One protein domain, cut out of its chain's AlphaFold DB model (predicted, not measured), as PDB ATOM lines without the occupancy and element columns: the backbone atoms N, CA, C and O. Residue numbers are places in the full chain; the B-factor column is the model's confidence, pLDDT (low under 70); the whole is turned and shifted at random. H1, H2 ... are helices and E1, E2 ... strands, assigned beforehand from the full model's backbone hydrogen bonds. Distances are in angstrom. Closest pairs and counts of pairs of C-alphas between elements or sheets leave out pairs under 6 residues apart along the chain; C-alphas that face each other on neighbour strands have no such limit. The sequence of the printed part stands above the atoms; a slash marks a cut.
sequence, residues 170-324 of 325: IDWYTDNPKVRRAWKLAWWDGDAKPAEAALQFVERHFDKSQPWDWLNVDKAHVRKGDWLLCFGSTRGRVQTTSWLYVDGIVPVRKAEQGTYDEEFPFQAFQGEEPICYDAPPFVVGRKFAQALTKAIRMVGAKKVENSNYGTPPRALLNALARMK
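Overview. This is residues 170 to 324 of the 325 residues of an uncharacterized protein of Bradyrhizobium diazoefficiens (UniProt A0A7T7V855). Two small three-stranded sheets, E1 E3 E4 and E2 E6 E5, stand partly face to face with their strands crossed, and each has a helix over its far face: H3 over the first, H2 over the second. H5 packs on H3, and H1 lies at that same end of the longest axis, with H2 at the other. The printed part has 155 residues, in the order H1 E1 H2 E2 E3 E4 E5 E6 H3 H4 H5; the first sheet is mixed and the second all antiparallel. The class is mixed, helices and strands; the whole is compact, with a radius of gyration of the C-alphas of 15.6 A and spans of 44 by 31 by 27 A.

Arrangement. Start at the strongly twisted sheet of E1, residues 184 to 188, E3, residues 227 to 234, and E4, residues 237 to 245, which bends by 52 degrees at residue 240. E1 is parallel to E3, with N 229 and O 184 2.8 A apart; the hairpin E3 and E4 is antiparallel, with N 230 and O 242 2.9 A apart. The other sheet runs E2, residues 213 to 217, E6, residues 266 to 270, and E5, residues 248 to 251. Look for N 217 and O 266 at 2.8 A between E2 and E6, and N 267 and O 250 at 2.8 A in the hairpin E5 and E6. The two sheets make a sandwich, two sheets face to face, with strands at 70 degrees. H3, residues 286 to 299, is on the first sheet at a height of 9.1 A and runs across the strands, at 69 degrees to E4 on the local plane; the closest C-alphas of the two are Val 238 and Thr 293, 5.5 A. H5, residues 314 to 322, touches H3 at a steep tilt of 46 degrees, opposite ways, closest at the C-alphas of Ala 295 and Ala 319, 5.3 A. H1, residues 170 to 174, only just touches H5, with 3 pairs of C-alphas within 8 A, the closest Ile 170 and Ala 321, 5.6 A. H4, residues 301 to 305, only grazes the first sheet. H2, residues 196 to 206, is on the second sheet at a height of 9.5 A, two layers, a helix on one face of a sheet; it runs along the strands, closest to E5 at the C-alphas of Ala 197 and Val 250, 6.1 A. In these five helices every O i to N i+4 pair is within hydrogen-bond range.

Along the chain. Find C-alpha 170 at (7.434, -27.085, 18.931), where H1 begins. E3 covers 22.5 A and E4 23.3 A; E1, E2, E6 and E5 cover 13.5, 13.0, 13.6 and 10.3 A. H3 runs 20.0 A from C-alpha 286 at (-0.248, -29.543, 6.390); H2 covers 15.1 A, H1 6.2 A and H4 6.1 A. H5 covers 12.5 A and ends at C-alpha 322, (1.499, -20.994, 20.301).

Size, cuts and confidence. The C-alphas farthest apart, Thr 174 and Ala 255, are 46.5 A apart, while those of Ile 170 and Lys 324 are 6.3 A apart. The printed part has no cut; the links E5 to E6 and E6 to H3 are long. Mean pLDDT of the printed part is 89.8, with residues 236, 275 and 278 under 70.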
ATOM      1  N   ILE A 170       7.448 -27.353  17.490       91.81
ATOM      2  CA  ILE A 170       7.434 -27.085  18.931       91.81
ATOM      3  C   ILE A 170       8.642 -27.691  19.659       91.81
ATOM      4  O   ILE A 170       9.191 -27.037  20.538       91.81
ATOM      5  N   ASP A 171       9.103 -28.876  19.254       88.12
ATOM      6  CA  ASP A 171      10.262 -29.538  19.863       88.12
ATOM      7  C   ASP A 171      11.563 -28.807  19.502       88.12
ATOM      8  O   ASP A 171      12.402 -28.540  20.359       88.12
ATOM      9  N   TRP A 172      11.710 -28.397  18.238       91.25
ATOM     10  CA  TRP A 172      12.816 -27.527  17.818       91.25
ATOM     11  C   TRP A 172      12.783 -26.176  18.553       91.25
ATOM     12  O   TRP A 172      13.819 -25.622  18.925       91.25
ATOM     13  N   TYR A 173      11.590 -25.628  18.787       92.25
ATOM     14  CA  TYR A 173      11.409 -24.337  19.438       92.25
ATOM     15  C   TYR A 173      11.630 -24.384  20.958       92.25
ATOM     16  O   TYR A 173      11.879 -23.338  21.558       92.25
ATOM     17  N   THR A 174      11.556 -25.545  21.607       88.50
ATOM     18  CA  THR A 174      11.835 -25.689  23.048       88.50
ATOM     19  C   THR A 174      13.294 -26.027  23.348       88.50
ATOM     20  O   THR A 174      13.745 -25.756  24.459       88.50
ATOM     21  N   ASP A 175      14.063 -26.514  22.366       82.00
ATOM     22  CA  ASP A 175      15.510 -26.735  22.495       82.00
ATOM     23  C   ASP A 175      16.249 -25.473  22.980       82.00
ATOM     24  O   ASP A 175      15.819 -24.338  22.754       82.00
ATOM     25  N   ASN A 176      17.432 -25.633  23.577       76.31
ATOM     26  CA  ASN A 176      18.275 -24.490  23.929       76.31
ATOM     27  C   ASN A 176      18.611 -23.663  22.659       76.31
ATOM     28  O   ASN A 176      19.126 -24.224  21.693       76.31
ATOM     29  N   PRO A 177      18.361 -22.336  22.622       79.00
ATOM     30  CA  PRO A 177      18.628 -21.506  21.443       79.00
ATOM     31  C   PRO A 177      20.056 -21.616  20.895       79.00
ATOM     32  O   PRO A 177      20.249 -21.477  19.693       79.00
ATOM     33  N   LYS A 178      21.045 -21.910  21.751       74.75
ATOM     34  CA  LYS A 178      22.451 -22.082  21.352       74.75
ATOM     35  C   LYS A 178      22.718 -23.362  20.554       74.75
ATOM     36  O   LYS A 178      23.762 -23.456  19.921       74.75
ATOM     37  N   VAL A 179      21.814 -24.344  20.605       71.94
ATOM     38  CA  VAL A 179      21.968 -25.640  19.914       71.94
ATOM     39  C   VAL A 179      20.941 -25.853  18.803       71.94
ATOM     40  O   VAL A 179      21.010 -26.852  18.088       71.94
ATOM     41  N   ARG A 180      19.980 -24.935  18.640       82.38
ATOM     42  CA  ARG A 180      18.998 -25.015  17.556       82.38
ATOM     43  C   ARG A 180      19.702 -24.875  16.220       82.38
ATOM     44  O   ARG A 180      20.477 -23.945  16.008       82.38
ATOM     45  N   ARG A 181      19.357 -25.754  15.279       81.50
ATOM     46  CA  ARG A 181      19.756 -25.566  13.887       81.50
ATOM     47  C   ARG A 181      19.124 -24.275  13.374       81.50
ATOM     48  O   ARG A 181      17.900 -24.127  13.430       81.50
ATOM     49  N   ALA A 182      19.969 -23.352  12.926       89.31
ATOM     50  CA  ALA A 182      19.536 -22.110  12.313       89.31
ATOM     51  C   ALA A 182      18.875 -22.390  10.958       89.31
ATOM     52  O   ALA A 182      19.224 -23.346  10.265       89.31
ATOM     53  N   TRP A 183      17.924 -21.539  10.602       94.12
ATOM     54  CA  TRP A 183      17.261 -21.543   9.307       94.12
ATOM     55  C   TRP A 183      16.777 -20.138   8.971       94.12
ATOM     56  O   TRP A 183      16.712 -19.266   9.847       94.12
ATOM     57  N   LYS A 184      16.472 -19.928   7.695       95.62
ATOM     58  CA  LYS A 184      16.045 -18.643   7.135       95.62
ATOM     59  C   LYS A 184      14.701 -18.799   6.448       95.62
ATOM     60  O   LYS A 184      14.362 -19.895   6.009       95.62
ATOM     61  N   LEU A 185      13.929 -17.724   6.375       94.00
ATOM     62  CA  LEU A 185      12.718 -17.714   5.555       94.00
ATOM     63  C   LEU A 185      13.080 -17.385   4.125       94.00
ATOM     64  O   LEU A 185      13.947 -16.550   3.894       94.00
ATOM     65  N   ALA A 186      12.384 -18.005   3.190       93.56
ATOM     66  CA  ALA A 186      12.445 -17.601   1.808       93.56
ATOM     67  C   ALA A 186      11.036 -17.663   1.219       93.56
ATOM     68  O   ALA A 186      10.350 -18.678   1.357       93.56
ATOM     69  N   TRP A 187      10.583 -16.566   0.627       91.00
ATOM     70  CA  TRP A 187       9.282 -16.513  -0.029       91.00
ATOM     71  C   TRP A 187       9.444 -16.150  -1.501       91.00
ATOM     72  O   TRP A 187      10.435 -15.527  -1.881       91.00
ATOM     73  N   TRP A 188       8.471 -16.558  -2.308       88.00
ATOM     74  CA  TRP A 188       8.377 -16.186  -3.715       88.00
ATOM     75  C   TRP A 188       6.938 -15.905  -4.124       88.00
ATOM     76  O   TRP A 188       5.983 -16.401  -3.509       88.00
ATOM     77  N   ASP A 189       6.824 -15.143  -5.204       84.19
ATOM     78  CA  ASP A 189       5.614 -14.968  -5.994       84.19
ATOM     79  C   ASP A 189       5.967 -15.229  -7.460       84.19
ATOM     80  O   ASP A 189       6.776 -14.513  -8.047       84.19
ATOM     81  N   GLY A 190       5.409 -16.296  -8.031       82.38
ATOM     82  CA  GLY A 190       5.689 -16.730  -9.401       82.38
ATOM     83  C   GLY A 190       6.751 -17.824  -9.536       82.38
ATOM     84  O   GLY A 190       7.347 -18.282  -8.565       82.38
ATOM     85  N   ASP A 191       6.960 -18.263 -10.774       82.31
ATOM     86  CA  ASP A 191       7.874 -19.352 -11.107       82.31
ATOM     87  C   ASP A 191       9.127 -18.799 -11.795       82.31
ATOM     88  O   ASP A 191       9.034 -18.030 -12.752       82.31
ATOM     89  N   ALA A 192      10.302 -19.236 -11.342       89.31
ATOM     90  CA  ALA A 192      11.575 -19.012 -12.024       89.31
ATOM     91  C   ALA A 192      12.091 -20.338 -12.586       89.31
ATOM     92  O   ALA A 192      11.891 -21.395 -11.983       89.31
ATOM     93  N   LYS A 193      12.794 -20.309 -13.720       95.44
ATOM     94  CA  LYS A 193      13.509 -21.496 -14.219       95.44
ATOM     95  C   LYS A 193      14.863 -21.655 -13.501       95.44
ATOM     96  O   LYS A 193      15.353 -20.699 -12.898       95.44
ATOM     97  N   PRO A 194      15.500 -22.836 -13.539       96.62
ATOM     98  CA  PRO A 194      16.874 -22.971 -13.076       96.62
ATOM     99  C   PRO A 194      17.819 -22.127 -13.936       96.62
ATOM    100  O   PRO A 194      17.737 -22.158 -15.163       96.62
ATOM    101  N   ALA A 195      18.745 -21.422 -13.296       97.50
ATOM    102  CA  ALA A 195      19.786 -20.669 -13.977       97.50
ATOM    103  C   ALA A 195      20.764 -21.616 -14.687       97.50
ATOM    104  O   ALA A 195      21.111 -22.680 -14.163       97.50
ATOM    105  N   GLU A 196      21.297 -21.205 -15.837       97.56
ATOM    106  CA  GLU A 196      22.230 -22.008 -16.638       97.56
ATOM    107  C   GLU A 196      23.453 -22.445 -15.812       97.56
ATOM    108  O   GLU A 196      23.893 -23.595 -15.855       97.56
ATOM    109  N   ALA A 197      23.971 -21.542 -14.977       97.44
ATOM    110  CA  ALA A 197      25.093 -21.833 -14.094       97.44
ATOM    111  C   ALA A 197      24.759 -22.898 -13.030       97.44
ATOM    112  O   ALA A 197      25.642 -23.673 -12.653       97.44
ATOM    113  N   ALA A 198      23.508 -22.961 -12.557       97.50
ATOM    114  CA  ALA A 198      23.055 -23.997 -11.631       97.50
ATOM    115  C   ALA A 198      22.944 -25.346 -12.351       97.50
ATOM    116  O   ALA A 198      23.464 -26.338 -11.841       97.50
ATOM    117  N   LEU A 199      22.374 -25.373 -13.562       97.50
ATOM    118  CA  LEU A 199      22.305 -26.573 -14.409       97.50
ATOM    119  C   LEU A 199      23.702 -27.167 -14.640       97.50
ATOM    120  O   LEU A 199      23.959 -28.317 -14.287       97.50
ATOM    121  N   GLN A 200      24.646 -26.346 -15.109       96.25
ATOM    122  CA  GLN A 200      26.031 -26.765 -15.337       96.25
ATOM    123  C   GLN A 200      26.726 -27.229 -14.053       96.25
ATOM    124  O   GLN A 200      27.616 -28.083 -14.089       96.25
ATOM    125  N   PHE A 201      26.418 -26.619 -12.905       93.88
ATOM    126  CA  PHE A 201      26.977 -27.063 -11.631       93.88
ATOM    127  C   PHE A 201      26.455 -28.454 -11.280       93.88
ATOM    128  O   PHE A 201      27.241 -29.324 -10.895       93.88
ATOM    129  N   VAL A 202      25.145 -28.648 -11.405       92.44
ATOM    130  CA  VAL A 202      24.467 -29.863 -10.981       92.44
ATOM    131  C   VAL A 202      24.833 -31.053 -11.862       92.44
ATOM    132  O   VAL A 202      25.176 -32.109 -11.333       92.44
ATOM    133  N   GLU A 203      24.910 -30.860 -13.174       92.31
ATOM    134  CA  GLU A 203      25.402 -31.870 -14.114       92.31
ATOM    135  C   GLU A 203      26.816 -32.344 -13.732       92.31
ATOM    136  O   GLU A 203      27.086 -33.539 -13.552       92.31
ATOM    137  N   ARG A 204      27.720 -31.389 -13.478       89.06
ATOM    138  CA  ARG A 204      29.115 -31.689 -13.129       89.06
ATOM    139  C   ARG A 204      29.273 -32.407 -11.793       89.06
ATOM    140  O   ARG A 204      30.159 -33.253 -11.681       89.06
ATOM    141  N   HIS A 205      28.465 -32.090 -10.781       80.25
ATOM    142  CA  HIS A 205      28.703 -32.553  -9.404       80.25
ATOM    143  C   HIS A 205      27.729 -33.628  -8.908       80.25
ATOM    144  O   HIS A 205      28.097 -34.402  -8.020       80.25
ATOM    145  N   PHE A 206      26.526 -33.695  -9.472       79.88
ATOM    146  CA  PHE A 206      25.454 -34.584  -9.018       79.88
ATOM    147  C   PHE A 206      24.945 -35.542 -10.098       79.88
ATOM    148  O   PHE A 206      24.194 -36.446  -9.755       79.88
ATOM    149  N   ASP A 207      25.387 -35.413 -11.355       82.38
ATOM    150  CA  ASP A 207      24.929 -36.276 -12.459       82.38
ATOM    151  C   ASP A 207      23.422 -36.148 -12.735       82.38
ATOM    152  O   ASP A 207      22.725 -37.120 -13.024       82.38
ATOM    153  N   LYS A 208      22.896 -34.929 -12.591       85.31
ATOM    154  CA  LYS A 208      21.489 -34.604 -12.840       85.31
ATOM    155  C   LYS A 208      21.401 -33.521 -13.907       85.31
ATOM    156  O   LYS A 208      22.248 -32.635 -13.967       85.31
ATOM    157  N   SER A 209      20.351 -33.577 -14.716       92.75
ATOM    158  CA  SER A 209      20.077 -32.573 -15.749       92.75
ATOM    159  C   SER A 209      19.546 -31.253 -15.184       92.75
ATOM    160  O   SER A 209      19.596 -30.243 -15.874       92.75
ATOM    161  N   GLN A 210      19.039 -31.251 -13.949       96.56
ATOM    162  CA  GLN A 210      18.511 -30.068 -13.274       96.56
ATOM    163  C   GLN A 210      18.649 -30.187 -11.749       96.56
ATOM    164  O   GLN A 210      18.687 -31.312 -11.238       96.56
ATOM    165  N   PRO A 211      18.721 -29.058 -11.017       97.06
ATOM    166  CA  PRO A 211      18.580 -29.062  -9.564       97.06
ATOM    167  C   PRO A 211      17.226 -29.635  -9.138       97.06
ATOM    168  O   PRO A 211      16.251 -29.600  -9.886       97.06
ATOM    169  N   TRP A 212      17.169 -30.142  -7.910       94.62
ATOM    170  CA  TRP A 212      15.927 -30.596  -7.293       94.62
ATOM    171  C   TRP A 212      14.993 -29.435  -6.943       94.62
ATOM    172  O   TRP A 212      13.789 -29.529  -7.155       94.62
ATOM    173  N   ASP A 213      15.553 -28.361  -6.384       95.94
ATOM    174  CA  ASP A 213      14.816 -27.158  -5.990       95.94
ATOM    175  C   ASP A 213      15.729 -25.932  -6.136       95.94
ATOM    176  O   ASP A 213      16.961 -26.052  -6.084       95.94
ATOM    177  N   TRP A 214      15.149 -24.758  -6.354       96.69
ATOM    178  CA  TRP A 214      15.884 -23.515  -6.563       96.69
ATOM    179  C   TRP A 214      15.032 -22.296  -6.232       96.69
ATOM    180  O   TRP A 214      13.807 -22.325  -6.264       96.69
ATOM    181  N   LEU A 215      15.709 -21.196  -5.917       95.56
ATOM    182  CA  LEU A 215      15.061 -19.933  -5.613       95.56
ATOM    183  C   LEU A 215      16.002 -18.770  -5.927       95.56
ATOM    184  O   LEU A 215      17.193 -18.837  -5.610       95.56
ATOM    185  N   ASN A 216      15.474 -17.698  -6.517       95.25
ATOM    186  CA  ASN A 216      16.224 -16.454  -6.649       95.25
ATOM    187  C   ASN A 216      16.386 -15.797  -5.274       95.25
ATOM    188  O   ASN A 216      15.460 -15.785  -4.466       95.25
ATOM    189  N   VAL A 217      17.583 -15.305  -4.977       94.94
ATOM    190  CA  VAL A 217      17.964 -14.798  -3.659       94.94
ATOM    191  C   VAL A 217      18.860 -13.572  -3.771       94.94
ATOM    192  O   VAL A 217      19.584 -13.384  -4.750       94.94
ATOM    193  N   ASP A 218      18.910 -12.801  -2.690       92.62
ATOM    194  CA  ASP A 218      20.031 -11.906  -2.433       92.62
ATOM    195  C   ASP A 218      21.187 -12.695  -1.789       92.62
ATOM    196  O   ASP A 218      21.091 -13.226  -0.674       92.62
ATOM    197  N   LYS A 219      22.322 -12.758  -2.493       93.38
ATOM    198  CA  LYS A 219      23.529 -13.469  -2.052       93.38
ATOM    199  C   LYS A 219      24.130 -12.899  -0.760       93.38
ATOM    200  O   LYS A 219      24.867 -13.616  -0.084       93.38
ATOM    201  N   ALA A 220      23.835 -11.654  -0.380       92.94
ATOM    202  CA  ALA A 220      24.277 -11.108   0.906       92.94
ATOM    203  C   ALA A 220      23.665 -11.871   2.098       92.94
ATOM    204  O   ALA A 220      24.298 -12.012   3.152       92.94
ATOM    205  N   HIS A 221      22.461 -12.416   1.910       92.69
ATOM    206  CA  HIS A 221      21.663 -13.025   2.966       92.69
ATOM    207  C   HIS A 221      21.702 -14.552   2.964       92.69
ATOM    208  O   HIS A 221      21.495 -15.158   4.015       92.69
ATOM    209  N   VAL A 222      22.022 -15.195   1.840       95.25
ATOM    210  CA  VAL A 222      22.043 -16.661   1.706       95.25
ATOM    211  C   VAL A 222      23.467 -17.170   1.508       95.25
ATOM    212  O   VAL A 222      24.286 -16.542   0.842       95.25
ATOM    213  N   ARG A 223      23.795 -18.317   2.105       95.00
ATOM    214  CA  ARG A 223      25.107 -18.964   2.003       95.00
ATOM    215  C   ARG A 223      24.946 -20.462   1.776       95.00
ATOM    216  O   ARG A 223      23.964 -21.077   2.185       95.00
ATOM    217  N   LYS A 224      25.958 -21.066   1.153       93.56
ATOM    218  CA  LYS A 224      26.065 -22.524   1.045       93.56
ATOM    219  C   LYS A 224      25.979 -23.166   2.435       93.56
ATOM    220  O   LYS A 224      26.691 -22.742   3.342       93.56
ATOM    221  N   GLY A 225      25.154 -24.201   2.569       88.25
ATOM    222  CA  GLY A 225      24.897 -24.891   3.833       88.25
ATOM    223  C   GLY A 225      23.674 -24.395   4.605       88.25
ATOM    224  O   GLY A 225      23.307 -25.017   5.602       88.25
ATOM    225  N   ASP A 226      23.033 -23.309   4.169       94.75
ATOM    226  CA  ASP A 226      21.804 -22.833   4.798       94.75
ATOM    227  C   ASP A 226      20.618 -23.775   4.532       94.75
ATOM    228  O   ASP A 226      20.512 -24.396   3.473       94.75
ATOM    229  N   TRP A 227      19.692 -23.814   5.494       94.62
ATOM    230  CA  TRP A 227      18.331 -24.318   5.308       94.62
ATOM    231  C   TRP A 227      17.372 -23.144   5.141       94.62
ATOM    232  O   TRP A 227      17.249 -22.306   6.044       94.62
ATOM    233  N   LEU A 228      16.673 -23.108   4.011       96.62
ATOM    234  CA  LEU A 228      15.642 -22.123   3.716       96.62
ATOM    235  C   LEU A 228      14.266 -22.774   3.862       96.62
ATOM    236  O   LEU A 228      13.975 -23.773   3.204       96.62
ATOM    237  N   LEU A 229      13.427 -22.218   4.737       96.19
ATOM    238  CA  LEU A 229      12.008 -22.544   4.767       96.19
ATOM    239  C   LEU A 229      11.331 -21.744   3.662       96.19
ATOM    240  O   LEU A 229      11.036 -20.558   3.824       96.19
ATOM    241  N   CYS A 230      11.126 -22.437   2.559       94.94
ATOM    242  CA  CYS A 230      10.592 -21.941   1.316       94.94
ATOM    243  C   CYS A 230       9.059 -21.955   1.370       94.94
ATOM    244  O   CYS A 230       8.466 -22.991   1.683       94.94
ATOM    245  N   PHE A 231       8.399 -20.830   1.077       93.12
ATOM    246  CA  PHE A 231       6.957 -20.822   0.853       93.12
ATOM    247  C   PHE A 231       6.463 -19.851  -0.230       93.12
ATOM    248  O   PHE A 231       6.855 -18.687  -0.270       93.12
ATOM    249  N   GLY A 232       5.517 -20.308  -1.053       90.44
ATOM    250  CA  GLY A 232       4.788 -19.442  -1.981       90.44
ATOM    251  C   GLY A 232       3.658 -18.698  -1.267       90.44
ATOM    252  O   GLY A 232       2.925 -19.297  -0.468       90.44
ATOM    253  N   SER A 233       3.495 -17.406  -1.556       82.12
ATOM    254  CA  SER A 233       2.428 -16.571  -0.986       82.12
ATOM    255  C   SER A 233       1.579 -15.956  -2.089       82.12
ATOM    256  O   SER A 233       2.080 -15.215  -2.919       82.12
ATOM    257  N   THR A 234       0.267 -16.199  -2.068       79.88
ATOM    258  CA  THR A 234      -0.672 -15.510  -2.967       79.88
ATOM    259  C   THR A 234      -1.761 -14.849  -2.140       79.88
ATOM    260  O   THR A 234      -2.461 -15.523  -1.378       79.88
ATOM    261  N   ARG A 235      -1.926 -13.523  -2.263       74.62
ATOM    262  CA  ARG A 235      -2.918 -12.743  -1.486       74.62
ATOM    263  C   ARG A 235      -2.833 -13.018   0.031       74.62
ATOM    264  O   ARG A 235      -3.852 -13.172   0.709       74.62
ATOM    265  N   GLY A 236      -1.614 -13.162   0.561       69.38
ATOM    266  CA  GLY A 236      -1.361 -13.430   1.985       69.38
ATOM    267  C   GLY A 236      -1.773 -14.829   2.472       69.38
ATOM    268  O   GLY A 236      -1.994 -15.031   3.673       69.38
ATOM    269  N   ARG A 237      -1.936 -15.800   1.563       77.69
ATOM    270  CA  ARG A 237      -2.110 -17.224   1.886       77.69
ATOM    271  C   ARG A 237      -0.871 -18.001   1.469       77.69
ATOM    272  O   ARG A 237      -0.465 -17.919   0.315       77.69
ATOM    273  N   VAL A 238      -0.342 -18.795   2.396       84.25
ATOM    274  CA  VAL A 238       0.733 -19.742   2.097       84.25
ATOM    275  C   VAL A 238       0.157 -20.901   1.289       84.25
ATOM    276  O   VAL A 238      -0.799 -21.541   1.732       84.25
ATOM    277  N   GLN A 239       0.722 -21.145   0.112       82.50
ATOM    278  CA  GLN A 239       0.277 -22.186  -0.821       82.50
ATOM    279  C   GLN A 239       1.064 -23.479  -0.601       82.50
ATOM    280  O   GLN A 239       0.510 -24.528  -0.271       82.50
ATOM    281  N   THR A 240       2.379 -23.368  -0.728       86.69
ATOM    282  CA  THR A 240       3.349 -24.454  -0.636       86.69
ATOM    283  C   THR A 240       4.362 -24.121   0.443       86.69
ATOM    284  O   THR A 240       4.710 -22.961   0.636       86.69
ATOM    285  N   THR A 241       4.808 -25.137   1.180       92.06
ATOM    286  CA  THR A 241       5.922 -25.017   2.123       92.06
ATOM    287  C   THR A 241       6.881 -26.165   1.879       92.06
ATOM    288  O   THR A 241       6.474 -27.323   1.999       92.06
ATOM    289  N   SER A 242       8.133 -25.857   1.586       93.44
ATOM    290  CA  SER A 242       9.200 -26.831   1.395       93.44
ATOM    291  C   SER A 242      10.457 -26.376   2.122       93.44
ATOM    292  O   SER A 242      10.580 -25.237   2.572       93.44
ATOM    293  N   TRP A 243      11.391 -27.303   2.274       95.06
ATOM    294  CA  TRP A 243      12.745 -26.971   2.670       95.06
ATOM    295  C   TRP A 243      13.629 -26.984   1.435       95.06
ATOM    296  O   TRP A 243      13.587 -27.953   0.682       95.06
ATOM    297  N   LEU A 244      14.458 -25.952   1.293       96.25
ATOM    298  CA  LEU A 244      15.543 -25.905   0.323       96.25
ATOM    299  C   LEU A 244      16.866 -25.881   1.086       96.25
ATOM    300  O   LEU A 244      17.113 -24.999   1.913       96.25
ATOM    301  N   TYR A 245      17.717 -26.864   0.811       94.88
ATOM    302  CA  TYR A 245      19.095 -26.879   1.276       94.88
ATOM    303  C   TYR A 245      20.030 -26.262   0.227       94.88
ATOM    304  O   TYR A 245      20.021 -26.657  -0.937       94.88
ATOM    305  N   VAL A 246      20.859 -25.298   0.634       96.56
ATOM    306  CA  VAL A 246      21.685 -24.524  -0.305       96.56
ATOM    307  C   VAL A 246      23.006 -25.244  -0.599       96.56
ATOM    308  O   VAL A 246      23.988 -25.090   0.134       96.56
ATOM    309  N   ASP A 247      23.078 -25.989  -1.704       93.75
ATOM    310  CA  ASP A 247      24.333 -26.594  -2.189       93.75
ATOM    311  C   ASP A 247      25.287 -25.571  -2.807       93.75
ATOM    312  O   ASP A 247      26.518 -25.714  -2.727       93.75
ATOM    313  N   GLY A 248      24.718 -24.536  -3.417       94.75
ATOM    314  CA  GLY A 248      25.446 -23.478  -4.090       94.75
ATOM    315  C   GLY A 248      24.578 -22.257  -4.354       94.75
ATOM    316  O   GLY A 248      23.357 -22.289  -4.221       94.75
ATOM    317  N   ILE A 249      25.257 -21.166  -4.706       98.06
ATOM    318  CA  ILE A 249      24.645 -19.900  -5.103       98.06
ATOM    319  C   ILE A 249      25.366 -19.438  -6.359       98.06
ATOM    320  O   ILE A 249      26.593 -19.298  -6.345       98.06
ATOM    321  N   VAL A 250      24.616 -19.213  -7.430       97.81
ATOM    322  CA  VAL A 250      25.148 -18.814  -8.738       97.81
ATOM    323  C   VAL A 250      24.541 -17.487  -9.187       97.81
ATOM    324  O   VAL A 250      23.409 -17.192  -8.814       97.81
ATOM    325  N   PRO A 251      25.273 -16.655  -9.946       97.56
ATOM    326  CA  PRO A 251      24.679 -15.484 -10.579       97.56
ATOM    327  C   PRO A 251      23.704 -15.912 -11.679       97.56
ATOM    328  O   PRO A 251      23.980 -16.872 -12.402       97.56
ATOM    329  N   VAL A 252      22.611 -15.168 -11.827       97.44
ATOM    330  CA  VAL A 252      21.686 -15.279 -12.959       97.44
ATOM    331  C   VAL A 252      22.012 -14.166 -13.946       97.44
ATOM    332  O   VAL A 252      22.151 -13.003 -13.561       97.44
ATOM    333  N   ARG A 253      22.185 -14.491 -15.228       96.50
ATOM    334  CA  ARG A 253      22.524 -13.488 -16.243       96.50
ATOM    335  C   ARG A 253      21.266 -12.747 -16.689       96.50
ATOM    336  O   ARG A 253      20.236 -13.365 -16.914       96.50
ATOM    337  N   LYS A 254      21.389 -11.443 -16.968       95.44
ATOM    338  CA  LYS A 254      20.301 -10.608 -17.526       95.44
ATOM    339  C   LYS A 254      19.669 -11.173 -18.807       95.44
ATOM    340  O   LYS A 254      18.511 -10.897 -19.093       95.44
ATOM    341  N   ALA A 255      20.425 -11.957 -19.579       95.62
ATOM    342  CA  ALA A 255      19.946 -12.601 -20.801       95.62
ATOM    343  C   ALA A 255      19.017 -13.811 -20.550       95.62
ATOM    344  O   ALA A 255      18.331 -14.247 -21.472       95.62
ATOM    345  N   GLU A 256      18.972 -14.361 -19.330       93.25
ATOM    346  CA  GLU A 256      18.150 -15.524 -18.969       93.25
ATOM    347  C   GLU A 256      16.698 -15.096 -18.676       93.25
ATOM    348  O   GLU A 256      16.274 -14.965 -17.524       93.25
ATOM    349  N   GLN A 257      15.924 -14.845 -19.738       88.38
ATOM    350  CA  GLN A 257      14.530 -14.393 -19.641       88.38
ATOM    351  C   GLN A 257      13.651 -15.355 -18.822       88.38
ATOM    352  O   GLN A 257      13.707 -16.575 -18.985       88.38
ATOM    353  N   GLY A 258      12.823 -14.794 -17.934       87.62
ATOM    354  CA  GLY A 258      11.976 -15.561 -17.007       87.62
ATOM    355  C   GLY A 258      12.742 -16.242 -15.866       87.62
ATOM    356  O   GLY A 258      12.161 -17.026 -15.123       87.62
ATOM    357  N   THR A 259      14.043 -15.972 -15.745       91.75
ATOM    358  CA  THR A 259      14.885 -16.441 -14.634       91.75
ATOM    359  C   THR A 259      15.563 -15.278 -13.931       91.75
ATOM    360  O   THR A 259      15.676 -15.297 -12.713       91.75
ATOM    361  N   TYR A 260      16.011 -14.264 -14.674       94.25
ATOM    362  CA  TYR A 260      16.626 -13.076 -14.092       94.25
ATOM    363  C   TYR A 260      15.603 -12.195 -13.371       94.25
ATOM    364  O   TYR A 260      14.599 -11.793 -13.959       94.25
ATOM    365  N   ASP A 261      15.925 -11.859 -12.127       92.50
ATOM    366  CA  ASP A 261      15.239 -10.875 -11.301       92.50
ATOM    367  C   ASP A 261      16.273  -9.814 -10.888       92.50
ATOM    368  O   ASP A 261      17.375 -10.155 -10.447       92.50
ATOM    369  N   GLU A 262      15.959  -8.533 -11.092       92.62
ATOM    370  CA  GLU A 262      16.877  -7.435 -10.775       92.62
ATOM    371  C   GLU A 262      17.066  -7.251  -9.263       92.62
ATOM    372  O   GLU A 262      18.179  -6.946  -8.826       92.62
ATOM    373  N   GLU A 263      16.024  -7.498  -8.463       90.38
ATOM    374  CA  GLU A 263      16.091  -7.451  -7.000       90.38
ATOM    375  C   GLU A 263      16.819  -8.682  -6.440       90.38
ATOM    376  O   GLU A 263      17.525  -8.592  -5.431       90.38
ATOM    377  N   PHE A 264      16.713  -9.824  -7.130       93.38
ATOM    378  CA  PHE A 264      17.305 -11.100  -6.717       93.38
ATOM    379  C   PHE A 264      18.180 -11.734  -7.820       93.38
ATOM    380  O   PHE A 264      17.853 -12.801  -8.346       93.38
ATOM    381  N   PRO A 265      19.345 -11.139  -8.154       95.38
ATOM    382  CA  PRO A 265      20.145 -11.515  -9.328       95.38
ATOM    383  C   PRO A 265      20.994 -12.787  -9.141       95.38
ATOM    384  O   PRO A 265      21.886 -13.080  -9.944       95.38
ATOM    385  N   PHE A 266      20.766 -13.546  -8.069       97.31
ATOM    386  CA  PHE A 266      21.434 -14.814  -7.790       97.31
ATOM    387  C   PHE A 266      20.405 -15.910  -7.565       97.31
ATOM    388  O   PHE A 266      19.305 -15.638  -7.108       97.31
ATOM    389  N   GLN A 267      20.785 -17.161  -7.803       97.31
ATOM    390  CA  GLN A 267      19.948 -18.319  -7.528       97.31
ATOM    391  C   GLN A 267      20.640 -19.246  -6.532       97.31
ATOM    392  O   GLN A 267      21.764 -19.705  -6.763       97.31
ATOM    393  N   ALA A 268      19.969 -19.507  -5.413       97.81
ATOM    394  CA  ALA A 268      20.301 -20.605  -4.518       97.81
ATOM    395  C   ALA A 268      19.647 -21.881  -5.052       97.81
ATOM    396  O   ALA A 268      18.505 -21.846  -5.504       97.81
ATOM    397  N   PHE A 269      20.355 -23.005  -4.997       97.50
ATOM    398  CA  PHE A 269      19.830 -24.273  -5.504       97.50
ATOM    399  C   PHE A 269      20.205 -25.456  -4.612       97.50
ATOM    400  O   PHE A 269      21.234 -25.446  -3.924       97.50
ATOM    401  N   GLN A 270      19.368 -26.486  -4.689       97.00
ATOM    402  CA  GLN A 270      19.561 -27.810  -4.121       97.00
ATOM    403  C   GLN A 270      19.809 -28.797  -5.268       97.00
ATOM    404  O   GLN A 270      18.994 -28.909  -6.180       97.00
ATOM    405  N   GLY A 271      20.941 -29.498  -5.261       92.62
ATOM    406  CA  GLY A 271      21.337 -30.364  -6.377       92.62
ATOM    407  C   GLY A 271      20.661 -31.738  -6.415       92.62
ATOM    408  O   GLY A 271      20.485 -32.297  -7.490       92.62
ATOM    409  N   GLU A 272      20.288 -32.283  -5.260       87.94
ATOM    410  CA  GLU A 272      19.796 -33.651  -5.066       87.94
ATOM    411  C   GLU A 272      18.435 -33.665  -4.361       87.94
ATOM    412  O   GLU A 272      17.939 -32.651  -3.871       87.94
ATOM    413  N   GLU A 273      17.831 -34.844  -4.266       81.81
ATOM    414  CA  GLU A 273      16.607 -35.061  -3.497       81.81
ATOM    415  C   GLU A 273      16.802 -34.765  -1.996       81.81
ATOM    416  O   GLU A 273      17.874 -35.040  -1.455       81.81
ATOM    417  N   PRO A 274      15.770 -34.297  -1.262       77.81
ATOM    418  CA  PRO A 274      15.862 -33.966   0.162       77.81
ATOM    419  C   PRO A 274      16.397 -35.113   1.029       77.81
ATOM    420  O   PRO A 274      17.074 -34.878   2.028       77.81
ATOM    421  N   ILE A 275      16.142 -36.362   0.623       69.81
ATOM    422  CA  ILE A 275      16.640 -37.562   1.305       69.81
ATOM    423  C   ILE A 275      18.172 -37.668   1.293       69.81
ATOM    424  O   ILE A 275      18.733 -38.384   2.115       69.81
ATOM    425  N   CYS A 276      18.860 -36.951   0.401       71.19
ATOM    426  CA  CYS A 276      20.317 -36.932   0.293       71.19
ATOM    427  C   CYS A 276      21.004 -35.992   1.300       71.19
ATOM    428  O   CYS A 276      22.235 -35.973   1.374       71.19
ATOM    429  N   TYR A 277      20.235 -35.234   2.086       73.81
ATOM    430  CA  TYR A 277      20.743 -34.235   3.029       73.81
ATOM    431  C   TYR A 277      20.483 -34.629   4.481       73.81
ATOM    432  O   TYR A 277      19.837 -35.635   4.785       73.81
ATOM    433  N   ASP A 278      21.031 -33.844   5.404       68.94
ATOM    434  CA  ASP A 278      20.645 -33.925   6.807       68.94
ATOM    435  C   ASP A 278      19.165 -33.557   6.989       68.94
ATOM    436  O   ASP A 278      18.519 -33.010   6.098       68.94
ATOM    437  N   ALA A 279      18.658 -33.750   8.206       75.56
ATOM    438  CA  ALA A 279      17.337 -33.256   8.553       75.56
ATOM    439  C   ALA A 279      17.211 -31.756   8.324       75.56
ATOM    440  O   ALA A 279      18.078 -31.010   8.804       75.56
ATOM    441  N   PRO A 280      16.093 -31.277   7.764       89.31
ATOM    442  CA  PRO A 280      15.729 -29.910   8.040       89.31
ATOM    443  C   PRO A 280      15.541 -29.721   9.559       89.31
ATOM    444  O   PRO A 280      15.337 -30.689  10.298       89.31
ATOM    445  N   PRO A 281      15.594 -28.475  10.052       90.69
ATOM    446  CA  PRO A 281      15.441 -28.178  11.475       90.69
ATOM    447  C   PRO A 281      14.200 -28.810  12.132       90.69
ATOM    448  O   PRO A 281      14.251 -29.164  13.309       90.69
ATOM    449  N   PHE A 282      13.104 -28.946  11.379       92.25
ATOM    450  CA  PHE A 282      11.862 -29.596  11.796       92.25
ATOM    451  C   PHE A 282      11.019 -30.032  10.586       92.25
ATOM    452  O   PHE A 282      11.226 -29.571   9.459       92.25
ATOM    453  N   VAL A 283      10.028 -30.897  10.822       89.88
ATOM    454  CA  VAL A 283       9.049 -31.316   9.806       89.88
ATOM    455  C   VAL A 283       8.135 -30.163   9.430       89.88
ATOM    456  O   VAL A 283       7.525 -29.526  10.290       89.88
ATOM    457  N   VAL A 284       7.948 -29.981   8.127       90.06
ATOM    458  CA  VAL A 284       6.888 -29.144   7.570       90.06
ATOM    459  C   VAL A 284       5.826 -30.047   6.957       90.06
ATOM    460  O   VAL A 284       6.119 -30.982   6.222       90.06
ATOM    461  N   GLY A 285       4.573 -29.804   7.317       86.88
ATOM    462  CA  GLY A 285       3.428 -30.563   6.829       86.88
ATOM    463  C   GLY A 285       2.169 -29.712   6.881       86.88
ATOM    464  O   GLY A 285       2.210 -28.549   7.280       86.88
ATOM    465  N   ARG A 286       1.016 -30.292   6.534       87.44
ATOM    466  CA  ARG A 286      -0.248 -29.543   6.390       87.44
ATOM    467  C   ARG A 286      -0.614 -28.703   7.621       87.44
ATOM    468  O   ARG A 286      -1.009 -27.549   7.480       87.44
ATOM    469  N   LYS A 287      -0.447 -29.261   8.826       90.12
ATOM    470  CA  LYS A 287      -0.700 -28.545  10.093       90.12
ATOM    471  C   LYS A 287       0.256 -27.365  10.283       90.12
ATOM    472  O   LYS A 287      -0.178 -26.292  10.694       90.12
ATOM    473  N   PHE A 288       1.531 -27.551   9.944       92.50
ATOM    474  CA  PHE A 288       2.525 -26.486  10.001       92.50
ATOM    475  C   PHE A 288       2.209 -25.371   8.996       92.50
ATOM    476  O   PHE A 288       2.159 -24.214   9.391       92.50
ATOM    477  N   ALA A 289       1.887 -25.695   7.741       91.00
ATOM    478  CA  ALA A 289       1.529 -24.701   6.722       91.00
ATOM    479  C   ALA A 289       0.294 -23.858   7.115       91.00
ATOM    480  O   ALA A 289       0.268 -22.636   6.941       91.00
ATOM    481  N   GLN A 290      -0.718 -24.492   7.721       91.69
ATOM    482  CA  GLN A 290      -1.888 -23.793   8.266       91.69
ATOM    483  C   GLN A 290      -1.513 -22.836   9.403       91.69
ATOM    484  O   GLN A 290      -2.024 -21.715   9.460       91.69
ATOM    485  N   ALA A 291      -0.628 -23.258  10.306       93.81
ATOM    486  CA  ALA A 291      -0.147 -22.397  11.375       93.81
ATOM    487  C   ALA A 291       0.732 -21.265  10.848       93.81
ATOM    488  O   ALA A 291       0.560 -20.133  11.277       93.81
ATOM    489  N   LEU A 292       1.606 -21.534   9.876       93.69
ATOM    490  CA  LEU A 292       2.425 -20.515   9.231       93.69
ATOM    491  C   LEU A 292       1.545 -19.439   8.594       93.69
ATOM    492  O   LEU A 292       1.751 -18.261   8.857       93.69
ATOM    493  N   THR A 293       0.484 -19.829   7.883       92.56
ATOM    494  CA  THR A 293      -0.503 -18.879   7.341       92.56
ATOM    495  C   THR A 293      -1.110 -17.997   8.433       92.56
ATOM    496  O   THR A 293      -1.177 -16.776   8.293       92.56
ATOM    497  N   LYS A 294      -1.563 -18.597   9.541       93.88
ATOM    498  CA  LYS A 294      -2.148 -17.846  10.662       93.88
ATOM    499  C   LYS A 294      -1.113 -16.932  11.323       93.88
ATOM    500  O   LYS A 294      -1.426 -15.788  11.633       93.88
ATOM    501  N   ALA A 295       0.111 -17.415  11.509       94.06
ATOM    502  CA  ALA A 295       1.191 -16.687  12.157       94.06
ATOM    503  C   ALA A 295       1.641 -15.486  11.315       94.06
ATOM    504  O   ALA A 295       1.792 -14.393  11.855       94.06
ATOM    505  N   ILE A 296       1.755 -15.646   9.991       92.12
ATOM    506  CA  ILE A 296       2.045 -14.549   9.057       92.12
ATOM    507  C   ILE A 296       0.952 -13.477   9.129       92.12
ATOM    508  O   ILE A 296       1.270 -12.296   9.229       92.12
ATOM    509  N   ARG A 297      -0.332 -13.860   9.170       91.31
ATOM    510  CA  ARG A 297      -1.436 -12.895   9.336       91.31
ATOM    511  C   ARG A 297      -1.370 -12.138  10.659       91.31
ATOM    512  O   ARG A 297      -1.622 -10.942  10.677       91.31
ATOM    513  N   MET A 298      -1.021 -12.822  11.749       92.44
ATOM    514  CA  MET A 298      -0.882 -12.195  13.069       92.44
ATOM    515  C   MET A 298       0.297 -11.221  13.142       92.44
ATOM    516  O   MET A 298       0.209 -10.206  13.825       92.44
ATOM    517  N   VAL A 299       1.415 -11.541  12.487       92.31
ATOM    518  CA  VAL A 299       2.635 -10.715  12.506       92.31
ATOM    519  C   VAL A 299       2.591  -9.590  11.466       92.31
ATOM    520  O   VAL A 299       3.230  -8.557  11.662       92.31
ATOM    521  N   GLY A 300       1.832  -9.786  10.388       90.62
ATOM    522  CA  GLY A 300       1.762  -8.920   9.216       90.62
ATOM    523  C   GLY A 300       2.633  -9.451   8.074       90.62
ATOM    524  O   GLY A 300       3.844  -9.603   8.237       90.62
ATOM    525  N   ALA A 301       2.023  -9.688   6.906       87.88
ATOM    526  CA  ALA A 301       2.687 -10.266   5.730       87.88
ATOM    527  C   ALA A 301       3.923  -9.462   5.303       87.88
ATOM    528  O   ALA A 301       5.022 -10.006   5.302       87.88
ATOM    529  N   LYS A 302       3.777  -8.142   5.139       86.12
ATOM    530  CA  LYS A 302       4.874  -7.234   4.766       86.12
ATOM    531  C   LYS A 302       6.075  -7.307   5.715       86.12
ATOM    532  O   LYS A 302       7.215  -7.179   5.297       86.12
ATOM    533  N   LYS A 303       5.849  -7.539   7.013       86.56
ATOM    534  CA  LYS A 303       6.940  -7.674   7.992       86.56
ATOM    535  C   LYS A 303       7.714  -8.980   7.805       86.56
ATOM    536  O   LYS A 303       8.926  -9.004   8.002       86.56
ATOM    537  N   VAL A 304       7.012 -10.054   7.455       86.38
ATOM    538  CA  VAL A 304       7.620 -11.354   7.147       86.38
ATOM    539  C   VAL A 304       8.339 -11.298   5.801       86.38
ATOM    540  O   VAL A 304       9.478 -11.741   5.721       86.38
ATOM    541  N   GLU A 305       7.725 -10.682   4.791       85.00
ATOM    542  CA  GLU A 305       8.304 -10.466   3.460       85.00
ATOM    543  C   GLU A 305       9.556  -9.584   3.530       85.00
ATOM    544  O   GLU A 305      10.577  -9.934   2.960       85.00
ATOM    545  N   ASN A 306       9.560  -8.519   4.336       84.25
ATOM    546  CA  ASN A 306      10.765  -7.711   4.576       84.25
ATOM    547  C   ASN A 306      11.872  -8.469   5.331       84.25
ATOM    548  O   ASN A 306      12.992  -7.982   5.433       84.25
ATOM    549  N   SER A 307      11.556  -9.632   5.907       79.75
ATOM    550  CA  SER A 307      12.532 -10.523   6.544       79.75
ATOM    551  C   SER A 307      12.990 -11.640   5.598       79.75
ATOM    552  O   SER A 307      13.550 -12.631   6.077       79.75
ATOM    553  N   ASN A 308      12.727 -11.516   4.287       77.81
ATOM    554  CA  ASN A 308      13.136 -12.501   3.288       77.81
ATOM    555  C   ASN A 308      14.638 -12.779   3.404       77.81
ATOM    556  O   ASN A 308      15.440 -11.863   3.579       77.81
ATOM    557  N   TYR A 309      15.005 -14.056   3.367       74.94
ATOM    558  CA  TYR A 309      16.370 -14.572   3.523       74.94
ATOM    559  C   TYR A 309      17.036 -14.301   4.884       74.94
ATOM    560  O   TYR A 309      18.172 -14.716   5.119       74.94
ATOM    561  N   GLY A 310      16.332 -13.664   5.820       81.38
ATOM    562  CA  GLY A 310      16.789 -13.407   7.179       81.38
ATOM    563  C   GLY A 310      16.427 -14.516   8.167       81.38
ATOM    564  O   GLY A 310      15.640 -15.428   7.893       81.38
ATOM    565  N   THR A 311      16.986 -14.415   9.378       84.19
ATOM    566  CA  THR A 311      16.477 -15.177  10.523       84.19
ATOM    567  C   THR A 311      15.016 -14.783  10.764       84.19
ATOM    568  O   THR A 311      14.724 -13.586  10.841       84.19
ATOM    569  N   PRO A 312      14.098 -15.753  10.919       88.75
ATOM    570  CA  PRO A 312      12.688 -15.466  11.138       88.75
ATOM    571  C   PRO A 312      12.474 -14.478  12.290       88.75
ATOM    572  O   PRO A 312      13.075 -14.651  13.359       88.75
ATOM    573  N   PRO A 313      11.580 -13.482  12.143       89.75
ATOM    574  CA  PRO A 313      11.264 -12.567  13.229       89.75
ATOM    575  C   PRO A 313      10.841 -13.327  14.483       89.75
ATOM    576  O   PRO A 313      10.001 -14.228  14.424       89.75
ATOM    577  N   ARG A 314      11.338 -12.914  15.656       91.19
ATOM    578  CA  ARG A 314      10.977 -13.552  16.935       91.19
ATOM    579  C   ARG A 314       9.461 -13.606  17.153       91.19
ATOM    580  O   ARG A 314       8.951 -14.590  17.679       91.19
ATOM    581  N   ALA A 315       8.733 -12.583  16.703       93.19
ATOM    582  CA  ALA A 315       7.272 -12.555  16.750       93.19
ATOM    583  C   ALA A 315       6.631 -13.712  15.960       93.19
ATOM    584  O   ALA A 315       5.686 -14.326  16.450       93.19
ATOM    585  N   LEU A 316       7.175 -14.050  14.786       93.81
ATOM    586  CA  LEU A 316       6.708 -15.170  13.969       93.81
ATOM    587  C   LEU A 316       7.023 -16.510  14.632       93.81
ATOM    588  O   LEU A 316       6.141 -17.361  14.730       93.81
ATOM    589  N   LEU A 317       8.241 -16.670  15.160       93.25
ATOM    590  CA  LEU A 317       8.630 -17.890  15.869       93.25
ATOM    591  C   LEU A 317       7.729 -18.155  17.087       93.25
ATOM    592  O   LEU A 317       7.237 -19.269  17.285       93.25
ATOM    593  N   ASN A 318       7.461 -17.111  17.874       94.31
ATOM    594  CA  ASN A 318       6.565 -17.181  19.024       94.31
ATOM    595  C   ASN A 318       5.124 -17.514  18.601       94.31
ATOM    596  O   ASN A 318       4.453 -18.303  19.267       94.31
ATOM    597  N   ALA A 319       4.639 -16.913  17.510       94.50
ATOM    598  CA  ALA A 319       3.293 -17.156  16.998       94.50
ATOM    599  C   ALA A 319       3.114 -18.611  16.543       94.50
ATOM    600  O   ALA A 319       2.132 -19.242  16.928       94.50
ATOM    601  N   LEU A 320       4.087 -19.173  15.816       94.06
ATOM    602  CA  LEU A 320       4.097 -20.587  15.426       94.06
ATOM    603  C   LEU A 320       4.065 -21.519  16.649       94.06
ATOM    604  O   LEU A 320       3.282 -22.466  16.689       94.06
ATOM    605  N   ALA A 321       4.846 -21.216  17.692       92.44
ATOM    606  CA  ALA A 321       4.931 -22.060  18.888       92.44
ATOM    607  C   ALA A 321       3.592 -22.147  19.639       92.44
ATOM    608  O   ALA A 321       3.205 -23.212  20.123       92.44
ATOM    609  N   ARG A 322       2.837 -21.042  19.683       92.31
ATOM    610  CA  ARG A 322       1.499 -20.994  20.301       92.31
ATOM    611  C   ARG A 322       0.477 -21.879  19.586       92.31
ATOM    612  O   ARG A 322      -0.503 -22.287  20.201       92.31
ATOM    613  N   MET A 323       0.704 -22.203  18.313       89.00
ATOM    614  CA  MET A 323      -0.214 -22.999  17.493       89.00
ATOM    615  C   MET A 323      -0.001 -24.518  17.621       89.00
ATOM    616  O   MET A 323      -0.704 -25.278  16.957       89.00
ATOM    617  N   LYS A 324       0.914 -24.967  18.501       76.19
ATOM    618  CA  LYS A 324       1.191 -26.386  18.823       76.19
ATOM    619  C   LYS A 324       1.470 -27.265  17.593       76.19
ATOM    620  O   LYS A 324       1.008 -28.408  17.515       76.19
TER     621      LYS A 324